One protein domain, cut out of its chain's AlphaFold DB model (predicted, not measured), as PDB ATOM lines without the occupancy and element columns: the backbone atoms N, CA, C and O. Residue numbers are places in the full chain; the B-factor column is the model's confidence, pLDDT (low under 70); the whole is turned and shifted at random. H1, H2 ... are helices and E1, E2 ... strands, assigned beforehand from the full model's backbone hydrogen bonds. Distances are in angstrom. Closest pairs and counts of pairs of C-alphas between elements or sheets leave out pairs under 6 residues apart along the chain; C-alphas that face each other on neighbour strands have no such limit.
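This is residues 11 to 71, 94 to 110 and 122 to 127 of the 393 residues of an uncharacterized protein of Oryza brachyantha (UniProt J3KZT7). With little regular structure, this is one nearly flat sheet of four parallel strands, E1 E2 E3 E4 in order, with loops and two short helices gathered toward one face. The printed part has 84 residues, 31 in named elements, along the chain E1 E2 H1 H2 E3 E4; the class is mixed. It is compact, radius of gyration of the C-alphas 12.2 A, spanning 35 by 29 by 16 A.

E1, residues 16 to 20, 13.2 A, begins at C-alpha 16 (-42.420, -23.361, 46.775). E2 is residues 36 to 41, 16.2 A; E3, 61 to 66, 16.6 A. E4, 98 to 102, 13.5 A, ends at C-alpha 102 (-55.372, -18.176, 34.119). H1 is residues 46 to 50, H2 55 to 58.

Within hydrogen-bond range are N 19 and O 38, 2.9 A, between E1 and E2; N 39 and O 63, 2.8 A, between E2 and E3; N 64 and O 100, 2.8 A, between E3 and E4. E2, H1 H2, E3 form a strand-helix-strand unit, parallel neighbours joined through helices, with a right-handed crossover. H1 only grazes the sheet; the closest C-alphas of H1 and E2, Ser 47 and Leu 39, are 7.2 A apart. H2 is only just not on it, with 4 pairs of C-alphas within 10 A. In H1 every O i to N i+4 pair is within hydrogen-bond range; H2 is too short for one.

Cuts leave gaps of 28.2 A between C-alphas 71 and 94 and 17.4 A between C-alphas 110 and 122. The link E1 to E2 is long, 15 residues. Mean pLDDT of the printed part is 74.7; 24 residues are under 70, among them 67 to 71 and 104 to 110.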
ATOM      1  N   PHE A  11     -37.980 -16.459  55.359       77.31
ATOM      2  CA  PHE A  11     -38.015 -17.897  55.120       77.31
ATOM      3  C   PHE A  11     -36.803 -18.323  54.274       77.31
ATOM      4  O   PHE A  11     -36.888 -18.409  53.047       77.31
ATOM      5  N   PRO A  12     -35.660 -18.634  54.909       75.50
ATOM      6  CA  PRO A  12     -34.378 -18.829  54.228       75.50
ATOM      7  C   PRO A  12     -34.252 -20.151  53.456       75.50
ATOM      8  O   PRO A  12     -33.218 -20.387  52.854       75.50
ATOM      9  N   VAL A  13     -35.261 -21.025  53.475       81.75
ATOM     10  CA  VAL A  13     -35.262 -22.319  52.754       81.75
ATOM     11  C   VAL A  13     -36.522 -22.524  51.908       81.75
ATOM     12  O   VAL A  13     -36.776 -23.615  51.407       81.75
ATOM     13  N   LEU A  14     -37.368 -21.499  51.789       81.12
ATOM     14  CA  LEU A  14     -38.671 -21.617  51.143       81.12
ATOM     15  C   LEU A  14     -38.534 -21.558  49.619       81.12
ATOM     16  O   LEU A  14     -38.247 -20.503  49.059       81.12
ATOM     17  N   GLU A  15     -38.765 -22.697  48.961       85.06
ATOM     18  CA  GLU A  15     -38.635 -22.840  47.504       85.06
ATOM     19  C   GLU A  15     -39.974 -22.834  46.743       85.06
ATOM     20  O   GLU A  15     -40.009 -22.399  45.590       85.06
ATOM     21  N   ASP A  16     -41.069 -23.299  47.363       87.69
ATOM     22  CA  ASP A  16     -42.420 -23.361  46.775       87.69
ATOM     23  C   ASP A  16     -43.416 -22.631  47.678       87.69
ATOM     24  O   ASP A  16     -43.598 -22.983  48.845       87.69
ATOM     25  N   ILE A  17     -44.071 -21.612  47.125       87.19
ATOM     26  CA  ILE A  17     -45.171 -20.905  47.770       87.19
ATOM     27  C   ILE A  17     -46.447 -21.128  46.971       87.19
ATOM     28  O   ILE A  17     -46.525 -20.843  45.771       87.19
ATOM     29  N   HIS A  18     -47.494 -21.534  47.684       87.88
ATOM     30  CA  HIS A  18     -48.851 -21.577  47.167       87.88
ATOM     31  C   HIS A  18     -49.762 -20.689  48.014       87.88
ATOM     32  O   HIS A  18     -50.080 -21.016  49.154       87.88
ATOM     33  N   VAL A  19     -50.210 -19.579  47.431       83.62
ATOM     34  CA  VAL A  19     -51.185 -18.673  48.044       83.62
ATOM     35  C   VAL A  19     -52.520 -18.850  47.338       83.62
ATOM     36  O   VAL A  19     -52.602 -18.782  46.110       83.62
ATOM     37  N   LYS A  20     -53.582 -19.068  48.114       85.25
ATOM     38  CA  LYS A  20     -54.940 -19.237  47.597       85.25
ATOM     39  C   LYS A  20     -55.902 -18.342  48.366       85.25
ATOM     40  O   LYS A  20     -56.091 -18.538  49.560       85.25
ATOM     41  N   ASN A  21     -56.531 -17.405  47.660       76.62
ATOM     42  CA  ASN A  21     -57.592 -16.521  48.141       76.62
ATOM     43  C   ASN A  21     -57.237 -15.818  49.466       76.62
ATOM     44  O   ASN A  21     -58.001 -15.876  50.427       76.62
ATOM     45  N   CYS A  22     -56.067 -15.176  49.519       76.19
ATOM     46  CA  CYS A  22     -55.581 -14.443  50.691       76.19
ATOM     47  C   CYS A  22     -55.660 -12.920  50.447       76.19
ATOM     48  O   CYS A  22     -54.655 -12.330  50.064       76.19
ATOM     49  N   PRO A  23     -56.821 -12.263  50.647       71.88
ATOM     50  CA  PRO A  23     -57.031 -10.862  50.253       71.88
ATOM     51  C   PRO A  23     -56.223  -9.848  51.075       71.88
ATOM     52  O   PRO A  23     -55.929  -8.766  50.587       71.88
ATOM     53  N   ASN A  24     -55.845 -10.200  52.308       76.44
ATOM     54  CA  ASN A  24     -55.064  -9.327  53.189       76.44
ATOM     55  C   ASN A  24     -53.546  -9.481  52.991       76.44
ATOM     56  O   ASN A  24     -52.775  -8.773  53.634       76.44
ATOM     57  N   LEU A  25     -53.104 -10.429  52.154       75.19
ATOM     58  CA  LEU A  25     -51.687 -10.654  51.889       75.19
ATOM     59  C   LEU A  25     -51.262  -9.789  50.701       75.19
ATOM     60  O   LEU A  25     -51.496 -10.151  49.553       75.19
ATOM     61  N   THR A  26     -50.646  -8.646  50.988       68.62
ATOM     62  CA  THR A  26     -50.204  -7.680  49.969       68.62
ATOM     63  C   THR A  26     -48.744  -7.861  49.559       68.62
ATOM     64  O   THR A  26     -48.369  -7.486  48.453       68.62
ATOM     65  N   LEU A  27     -47.919  -8.467  50.417       73.38
ATOM     66  CA  LEU A  27     -46.495  -8.699  50.179       73.38
ATOM     67  C   LEU A  27     -46.119 -10.134  50.546       73.38
ATOM     68  O   LEU A  27     -46.644 -10.702  51.506       73.38
ATOM     69  N   LEU A  28     -45.199 -10.718  49.774       76.12
ATOM     70  CA  LEU A  28     -44.581 -11.987  50.140       76.12
ATOM     71  C   LEU A  28     -43.440 -11.760  51.137       76.12
ATOM     72  O   LEU A  28     -42.686 -10.796  50.977       76.12
ATOM     73  N   PRO A  29     -43.289 -12.666  52.115       74.88
ATOM     74  CA  PRO A  29     -42.189 -12.632  53.065       74.88
ATOM     75  C   PRO A  29     -40.847 -12.904  52.377       74.88
ATOM     76  O   PRO A  29     -40.809 -13.585  51.349       74.88
ATOM     77  N   GLU A  30     -39.749 -12.424  52.961       75.69
ATOM     78  CA  GLU A  30     -38.419 -12.557  52.367       75.69
ATOM     79  C   GLU A  30     -38.029 -14.034  52.195       75.69
ATOM     80  O   GLU A  30     -37.827 -14.766  53.163       75.69
ATOM     81  N   ALA A  31     -37.920 -14.475  50.940       77.94
ATOM     82  CA  ALA A  31     -37.642 -15.858  50.560       77.94
ATOM     83  C   ALA A  31     -36.601 -15.903  49.420       77.94
ATOM     84  O   ALA A  31     -36.973 -15.932  48.244       77.94
ATOM     85  N   PRO A  32     -35.289 -15.882  49.731       74.06
ATOM     86  CA  PRO A  32     -34.227 -15.740  48.726       74.06
ATOM     87  C   PRO A  32     -34.085 -16.944  47.779       74.06
ATOM     88  O   PRO A  32     -33.556 -16.797  46.681       74.06
ATOM     89  N   TYR A  33     -34.575 -18.122  48.175       77.12
ATOM     90  CA  TYR A  33     -34.522 -19.350  47.371       77.12
ATOM     91  C   TYR A  33     -35.855 -19.696  46.701       77.12
ATOM     92  O   TYR A  33     -36.026 -20.807  46.199       77.12
ATOM     93  N   LEU A  34     -36.806 -18.758  46.665       80.62
ATOM     94  CA  LEU A  34     -38.111 -19.003  46.070       80.62
ATOM     95  C   LEU A  34     -37.988 -19.268  44.565       80.62
ATOM     96  O   LEU A  34     -37.576 -18.394  43.800       80.62
ATOM     97  N   ARG A  35     -38.405 -20.467  44.144       83.25
ATOM     98  CA  ARG A  35     -38.330 -20.959  42.759       83.25
ATOM     99  C   ARG A  35     -39.695 -21.180  42.132       83.25
ATOM    100  O   ARG A  35     -39.817 -21.059  40.910       83.25
ATOM    101  N   ILE A  36     -40.692 -21.548  42.930       83.62
ATOM    102  CA  ILE A  36     -42.036 -21.885  42.475       83.62
ATOM    103  C   ILE A  36     -43.034 -20.978  43.180       83.62
ATOM    104  O   ILE A  36     -43.114 -20.943  44.404       83.62
ATOM    105  N   LEU A  37     -43.837 -20.282  42.382       85.44
ATOM    106  CA  LEU A  37     -44.899 -19.420  42.872       85.44
ATOM    107  C   LEU A  37     -46.227 -19.811  42.232       85.44
ATOM    108  O   LEU A  37     -46.396 -19.735  41.013       85.44
ATOM    109  N   LYS A  38     -47.188 -20.204  43.065       86.06
ATOM    110  CA  LYS A  38     -48.568 -20.490  42.666       86.06
ATOM    111  C   LYS A  38     -49.486 -19.515  43.389       86.06
ATOM    112  O   LYS A  38     -49.660 -19.611  44.599       86.06
ATOM    113  N   LEU A  39     -50.094 -18.602  42.644       84.75
ATOM    114  CA  LEU A  39     -51.069 -17.652  43.161       84.75
ATOM    115  C   LEU A  39     -52.441 -17.966  42.586       84.75
ATOM    116  O   LEU A  39     -52.610 -18.088  41.371       84.75
ATOM    117  N   LYS A  40     -53.425 -18.080  43.469       83.00
ATOM    118  CA  LYS A  40     -54.837 -18.014  43.122       83.00
ATOM    119  C   LYS A  40     -55.455 -16.851  43.881       83.00
ATOM    120  O   LYS A  40     -55.528 -16.895  45.106       83.00
ATOM    121  N   GLU A  41     -55.885 -15.836  43.155       76.62
ATOM    122  CA  GLU A  41     -56.443 -14.606  43.702       76.62
ATOM    123  C   GLU A  41     -57.793 -14.295  43.062       76.62
ATOM    124  O   GLU A  41     -58.053 -14.675  41.919       76.62
ATOM    125  N   ASN A  42     -58.644 -13.581  43.798       72.06
ATOM    126  CA  ASN A  42     -59.869 -13.048  43.215       72.06
ATOM    127  C   ASN A  42     -59.561 -11.779  42.413       72.06
ATOM    128  O   ASN A  42     -59.910 -11.708  41.241       72.06
ATOM    129  N   LYS A  43     -58.820 -10.842  43.019       69.81
ATOM    130  CA  LYS A  43     -58.348  -9.590  42.415       69.81
ATOM    131  C   LYS A  43     -56.816  -9.550  42.371       69.81
ATOM    132  O   LYS A  43     -56.196 -10.140  43.256       69.81
ATOM    133  N   PRO A  44     -56.204  -8.866  41.389       67.81
ATOM    134  CA  PRO A  44     -54.756  -8.844  41.181       67.81
ATOM    135  C   PRO A  44     -54.020  -7.948  42.199       67.81
ATOM    136  O   PRO A  44     -53.455  -6.930  41.822       67.81
ATOM    137  N   HIS A  45     -54.023  -8.290  43.491       73.25
ATOM    138  CA  HIS A  45     -53.318  -7.499  44.510       73.25
ATOM    139  C   HIS A  45     -51.873  -7.975  44.684       73.25
ATOM    140  O   HIS A  45     -50.929  -7.237  44.407       73.25
ATOM    141  N   LEU A  46     -51.688  -9.234  45.085       73.38
ATOM    142  CA  LEU A  46     -50.376  -9.806  45.372       73.38
ATOM    143  C   LEU A  46     -49.590 -10.065  44.081       73.38
ATOM    144  O   LEU A  46     -48.394  -9.789  44.009       73.38
ATOM    145  N   SER A  47     -50.261 -10.550  43.034       73.31
ATOM    146  CA  SER A  47     -49.660 -10.726  41.707       73.31
ATOM    147  C   SER A  47     -49.131  -9.419  41.118       73.31
ATOM    148  O   SER A  47     -48.044  -9.437  40.544       73.31
ATOM    149  N   GLN A  48     -49.823  -8.290  41.300       73.62
ATOM    150  CA  GLN A  48     -49.338  -6.985  40.842       73.62
ATOM    151  C   GLN A  48     -48.090  -6.542  41.614       73.62
ATOM    152  O   GLN A  48     -47.133  -6.091  40.995       73.62
ATOM    153  N   SER A  49     -48.060  -6.720  42.938       69.50
ATOM    154  CA  SER A  49     -46.892  -6.371  43.761       69.50
ATOM    155  C   SER A  49     -45.675  -7.261  43.498       69.50
ATOM    156  O   SER A  49     -44.537  -6.829  43.668       69.50
ATOM    157  N   ILE A  50     -45.890  -8.512  43.085       72.25
ATOM    158  CA  ILE A  50     -44.804  -9.451  42.783       72.25
ATOM    159  C   ILE A  50     -44.217  -9.206  41.388       72.25
ATOM    160  O   ILE A  50     -43.005  -9.360  41.199       72.25
ATOM    161  N   VAL A  51     -45.044  -8.819  40.415       68.25
ATOM    162  CA  VAL A  51     -44.590  -8.437  39.075       68.25
ATOM    163  C   VAL A  51     -43.764  -7.148  39.180       68.25
ATOM    164  O   VAL A  51     -44.272  -6.099  39.551       68.25
ATOM    165  N   GLY A  52     -42.467  -7.233  38.877       64.56
ATOM    166  CA  GLY A  52     -41.517  -6.124  39.056       64.56
ATOM    167  C   GLY A  52     -40.776  -6.099  40.398       64.56
ATOM    168  O   GLY A  52     -39.957  -5.212  40.620       64.56
ATOM    169  N   SER A  53     -41.004  -7.084  41.272       69.75
ATOM    170  CA  SER A  53     -40.250  -7.251  42.522       69.75
ATOM    171  C   SER A  53     -38.972  -8.085  42.344       69.75
ATOM    172  O   SER A  53     -38.789  -8.786  41.345       69.75
ATOM    173  N   ARG A  54     -38.121  -8.102  43.381       68.62
ATOM    174  CA  ARG A  54     -36.917  -8.952  43.464       68.62
ATOM    175  C   ARG A  54     -37.185 -10.457  43.345       68.62
ATOM    176  O   ARG A  54     -36.270 -11.189  43.000       68.62
ATOM    177  N   TYR A  55     -38.410 -10.932  43.590       70.44
ATOM    178  CA  TYR A  55     -38.733 -12.359  43.460       70.44
ATOM    179  C   TYR A  55     -38.655 -12.840  42.003       70.44
ATOM    180  O   TYR A  55     -38.393 -14.011  41.750       70.44
ATOM    181  N   MET A  56     -38.830 -11.948  41.020       69.50
ATOM    182  CA  MET A  56     -38.792 -12.315  39.598       69.50
ATOM    183  C   MET A  56     -37.427 -12.834  39.128       69.50
ATOM    184  O   MET A  56     -37.371 -13.553  38.131       69.50
ATOM    185  N   SER A  57     -36.335 -12.510  39.827       70.00
ATOM    186  CA  SER A  57     -35.000 -12.990  39.458       70.00
ATOM    187  C   SER A  57     -34.728 -14.426  39.921       70.00
ATOM    188  O   SER A  57     -33.994 -15.144  39.242       70.00
ATOM    189  N   SER A  58     -35.349 -14.878  41.020       72.88
ATOM    190  CA  SER A  58     -35.156 -16.227  41.585       72.88
ATOM    191  C   SER A  58     -36.190 -17.258  41.116       72.88
ATOM    192  O   SER A  58     -35.940 -18.466  41.165       72.88
ATOM    193  N   LEU A  59     -37.349 -16.801  40.635       78.62
ATOM    194  CA  LEU A  59     -38.432 -17.672  40.191       78.62
ATOM    195  C   LEU A  59     -38.096 -18.426  38.896       78.62
ATOM    196  O   LEU A  59     -37.616 -17.864  37.918       78.62
ATOM    197  N   SER A  60     -38.437 -19.715  38.878       80.00
ATOM    198  CA  SER A  60     -38.321 -20.618  37.723       80.00
ATOM    199  C   SER A  60     -39.687 -21.035  37.167       80.00
ATOM    200  O   SER A  60     -39.842 -21.237  35.958       80.00
ATOM    201  N   HIS A  61     -40.694 -21.138  38.044       83.56
ATOM    202  CA  HIS A  61     -42.059 -21.501  37.696       83.56
ATOM    203  C   HIS A  61     -43.065 -20.541  38.325       83.56
ATOM    204  O   HIS A  61     -43.102 -20.372  39.543       83.56
ATOM    205  N   ILE A  62     -43.926 -19.967  37.487       85.56
ATOM    206  CA  ILE A  62     -44.985 -19.050  37.904       85.56
ATOM    207  C   ILE A  62     -46.329 -19.596  37.426       85.56
ATOM    208  O   ILE A  62     -46.508 -19.905  36.247       85.56
ATOM    209  N   LYS A  63     -47.298 -19.699  38.335       85.88
ATOM    210  CA  LYS A  63     -48.700 -19.983  38.024       85.88
ATOM    211  C   LYS A  63     -49.575 -18.915  38.665       85.88
ATOM    212  O   LYS A  63     -49.699 -18.889  39.883       85.88
ATOM    213  N   LEU A  64     -50.214 -18.090  37.847       84.00
ATOM    214  CA  LEU A  64     -51.145 -17.052  38.280       84.00
ATOM    215  C   LEU A  64     -52.558 -17.433  37.860       84.00
ATOM    216  O   LEU A  64     -52.794 -17.746  36.696       84.00
ATOM    217  N   SER A  65     -53.494 -17.417  38.800       82.00
ATOM    218  CA  SER A  65     -54.914 -17.657  38.562       82.00
ATOM    219  C   SER A  65     -55.722 -16.525  39.170       82.00
ATOM    220  O   SER A  65     -55.778 -16.419  40.389       82.00
ATOM    221  N   ILE A  66     -56.357 -15.719  38.329       76.94
ATOM    222  CA  ILE A  66     -57.117 -14.528  38.719       76.94
ATOM    223  C   ILE A  66     -58.556 -14.722  38.242       76.94
ATOM    224  O   ILE A  66     -58.757 -15.113  37.093       76.94
ATOM    225  N   SER A  67     -59.541 -14.569  39.134       66.75
ATOM    226  CA  SER A  67     -60.945 -14.860  38.806       66.75
ATOM    227  C   SER A  67     -61.778 -13.645  38.394       66.75
ATOM    228  O   SER A  67     -62.659 -13.828  37.562       66.75
ATOM    229  N   ASP A  68     -61.520 -12.441  38.923       60.16
ATOM    230  CA  ASP A  68     -62.185 -11.217  38.448       60.16
ATOM    231  C   ASP A  68     -61.415 -10.627  37.263       60.16
ATOM    232  O   ASP A  68     -60.302 -10.121  37.405       60.16
ATOM    233  N   THR A  69     -62.039 -10.679  36.089       52.03
ATOM    234  CA  THR A  69     -61.615  -9.977  34.868       52.03
ATOM    235  C   THR A  69     -62.224  -8.570  34.762       52.03
ATOM    236  O   THR A  69     -61.804  -7.786  33.911       52.03
ATOM    237  N   GLU A  70     -63.169  -8.220  35.645       45.06
ATOM    238  CA  GLU A  70     -63.741  -6.877  35.807       45.06
ATOM    239  C   GLU A  70     -62.987  -6.092  36.890       45.06
ATOM    240  O   GLU A  70     -63.451  -5.919  38.014       45.06
ATOM    241  N   THR A  71     -61.800  -5.584  36.575       39.38
ATOM    242  CA  THR A  71     -61.236  -4.490  37.375       39.38
ATOM    243  C   THR A  71     -61.084  -3.267  36.502       39.38
ATOM    244  O   THR A  71     -60.118  -3.121  35.751       39.38
ATOM    245  N   ALA A  94     -33.568 -12.768  34.659       56.88
ATOM    246  CA  ALA A  94     -34.591 -13.592  35.282       56.88
ATOM    247  C   ALA A  94     -34.520 -15.063  34.834       56.88
ATOM    248  O   ALA A  94     -34.208 -15.357  33.679       56.88
ATOM    249  N   SER A  95     -34.875 -15.983  35.740       65.62
ATOM    250  CA  SER A  95     -34.762 -17.443  35.560       65.62
ATOM    251  C   SER A  95     -36.077 -18.150  35.190       65.62
ATOM    252  O   SER A  95     -36.133 -19.385  35.191       65.62
ATOM    253  N   VAL A  96     -37.158 -17.414  34.902       76.06
ATOM    254  CA  VAL A  96     -38.489 -18.015  34.705       76.06
ATOM    255  C   VAL A  96     -38.510 -18.832  33.416       76.06
ATOM    256  O   VAL A  96     -38.459 -18.278  32.324       76.06
ATOM    257  N   ARG A  97     -38.654 -20.155  33.546       83.06
ATOM    258  CA  ARG A  97     -38.732 -21.093  32.413       83.06
ATOM    259  C   ARG A  97     -40.158 -21.479  32.055       83.06
ATOM    260  O   ARG A  97     -40.443 -21.781  30.900       83.06
ATOM    261  N   LYS A  98     -41.063 -21.512  33.039       85.94
ATOM    262  CA  LYS A  98     -42.446 -21.977  32.850       85.94
ATOM    263  C   LYS A  98     -43.438 -21.020  33.490       85.94
ATOM    264  O   LYS A  98     -43.464 -20.904  34.716       85.94
ATOM    265  N   MET A  99     -44.322 -20.440  32.691       87.94
ATOM    266  CA  MET A  99     -45.354 -19.515  33.148       87.94
ATOM    267  C   MET A  99     -46.743 -20.015  32.751       87.94
ATOM    268  O   MET A  99     -46.966 -20.429  31.615       87.94
ATOM    269  N   LYS A 100     -47.686 -19.980  33.696       87.38
ATOM    270  CA  LYS A 100     -49.102 -20.264  33.452       87.38
ATOM    271  C   LYS A 100     -49.963 -19.110  33.945       87.38
ATOM    272  O   LYS A 100     -49.907 -18.774  35.125       87.38
ATOM    273  N   LEU A 101     -50.785 -18.555  33.068       85.94
ATOM    274  CA  LEU A 101     -51.676 -17.432  33.326       85.94
ATOM    275  C   LEU A 101     -53.119 -17.903  33.129       85.94
ATOM    276  O   LEU A 101     -53.477 -18.341  32.043       85.94
ATOM    277  N   PHE A 102     -53.948 -17.835  34.167       83.88
ATOM    278  CA  PHE A 102     -55.372 -18.176  34.119       83.88
ATOM    279  C   PHE A 102     -56.176 -16.929  34.490       83.88
ATOM    280  O   PHE A 102     -56.021 -16.437  35.606       83.88
ATOM    281  N   GLY A 103     -56.977 -16.393  33.565       73.56
ATOM    282  CA  GLY A 103     -57.779 -15.181  33.795       73.56
ATOM    283  C   GLY A 103     -56.971 -13.909  34.082       73.56
ATOM    284  O   GLY A 103     -57.533 -12.892  34.465       73.56
ATOM    285  N   SER A 104     -55.645 -13.946  33.920       66.44
ATOM    286  CA  SER A 104     -54.761 -12.841  34.294       66.44
ATOM    287  C   SER A 104     -54.553 -11.874  33.130       66.44
ATOM    288  O   SER A 104     -53.928 -12.228  32.134       66.44
ATOM    289  N   SER A 105     -55.027 -10.637  33.290       64.44
ATOM    290  CA  SER A 105     -54.821  -9.513  32.364       64.44
ATOM    291  C   SER A 105     -53.506  -8.759  32.583       64.44
ATOM    292  O   SER A 105     -53.116  -7.976  31.723       64.44
ATOM    293  N   ILE A 106     -52.804  -9.005  33.700       65.31
ATOM    294  CA  ILE A 106     -51.626  -8.238  34.158       65.31
ATOM    295  C   ILE A 106     -50.541  -8.126  33.080       65.31
ATOM    296  O   ILE A 106     -49.862  -7.108  32.983       65.31
ATOM    297  N   PHE A 107     -50.409  -9.149  32.237       67.00
ATOM    298  CA  PHE A 107     -49.399  -9.210  31.183       67.00
ATOM    299  C   PHE A 107     -49.851  -8.650  29.824       67.00
ATOM    300  O   PHE A 107     -49.031  -8.571  28.912       67.00
ATOM    301  N   PHE A 108     -51.121  -8.265  29.671       65.06
ATOM    302  CA  PHE A 108     -51.736  -7.946  28.373       65.06
ATOM    303  C   PHE A 108     -52.388  -6.554  28.314       65.06
ATOM    304  O   PHE A 108     -53.114  -6.264  27.365       65.06
ATOM    305  N   TYR A 109     -52.131  -5.675  29.292       59.00
ATOM    306  CA  TYR A 109     -52.582  -4.279  29.261       59.00
ATOM    307  C   TYR A 109     -51.851  -3.485  28.162       59.00
ATOM    308  O   TYR A 109     -50.864  -2.797  28.404       59.00
ATOM    309  N   LEU A 110     -52.345  -3.586  26.931       46.44
ATOM    310  CA  LEU A 110     -51.916  -2.783  25.790       46.44
ATOM    311  C   LEU A 110     -52.611  -1.416  25.848       46.44
ATOM    312  O   LEU A 110     -53.680  -1.223  25.271       46.44
ATOM    313  N   TRP A 122     -38.899  -9.877  32.281       64.00
ATOM    314  CA  TRP A 122     -38.443 -10.951  33.171       64.00
ATOM    315  C   TRP A 122     -38.674 -12.356  32.595       64.00
ATOM    316  O   TRP A 122     -38.393 -13.356  33.245       64.00
ATOM    317  N   CYS A 123     -39.180 -12.450  31.367       71.50
ATOM    318  CA  CYS A 123     -39.533 -13.709  30.719       71.50
ATOM    319  C   CYS A 123     -38.579 -14.079  29.571       71.50
ATOM    320  O   CYS A 123     -38.913 -14.937  28.765       71.50
ATOM    321  N   LYS A 124     -37.388 -13.472  29.467       73.62
ATOM    322  CA  LYS A 124     -36.455 -13.736  28.350       73.62
ATOM    323  C   LYS A 124     -36.061 -15.215  28.205       73.62
ATOM    324  O   LYS A 124     -35.936 -15.695  27.083       73.62
ATOM    325  N   HIS A 125     -35.927 -15.937  29.320       79.81
ATOM    326  CA  HIS A 125     -35.621 -17.377  29.362       79.81
ATOM    327  C   HIS A 125     -36.870 -18.275  29.410       79.81
ATOM    328  O   HIS A 125     -36.772 -19.462  29.729       79.81
ATOM    329  N   LEU A 126     -38.055 -17.722  29.138       84.50
ATOM    330  CA  LEU A 126     -39.305 -18.463  29.196       84.50
ATOM    331  C   LEU A 126     -39.349 -19.501  28.075       84.50
ATOM    332  O   LEU A 126     -39.418 -19.149  26.906       84.50
ATOM    333  N   GLU A 127     -39.353 -20.778  28.448       90.06
ATOM    334  CA  GLU A 127     -39.420 -21.916  27.526       90.06
ATOM    335  C   GLU A 127     -40.875 -22.324  27.249       90.06
ATOM    336  O   GLU A 127     -41.204 -22.715  26.131       90.06
TER     337      GLU A 127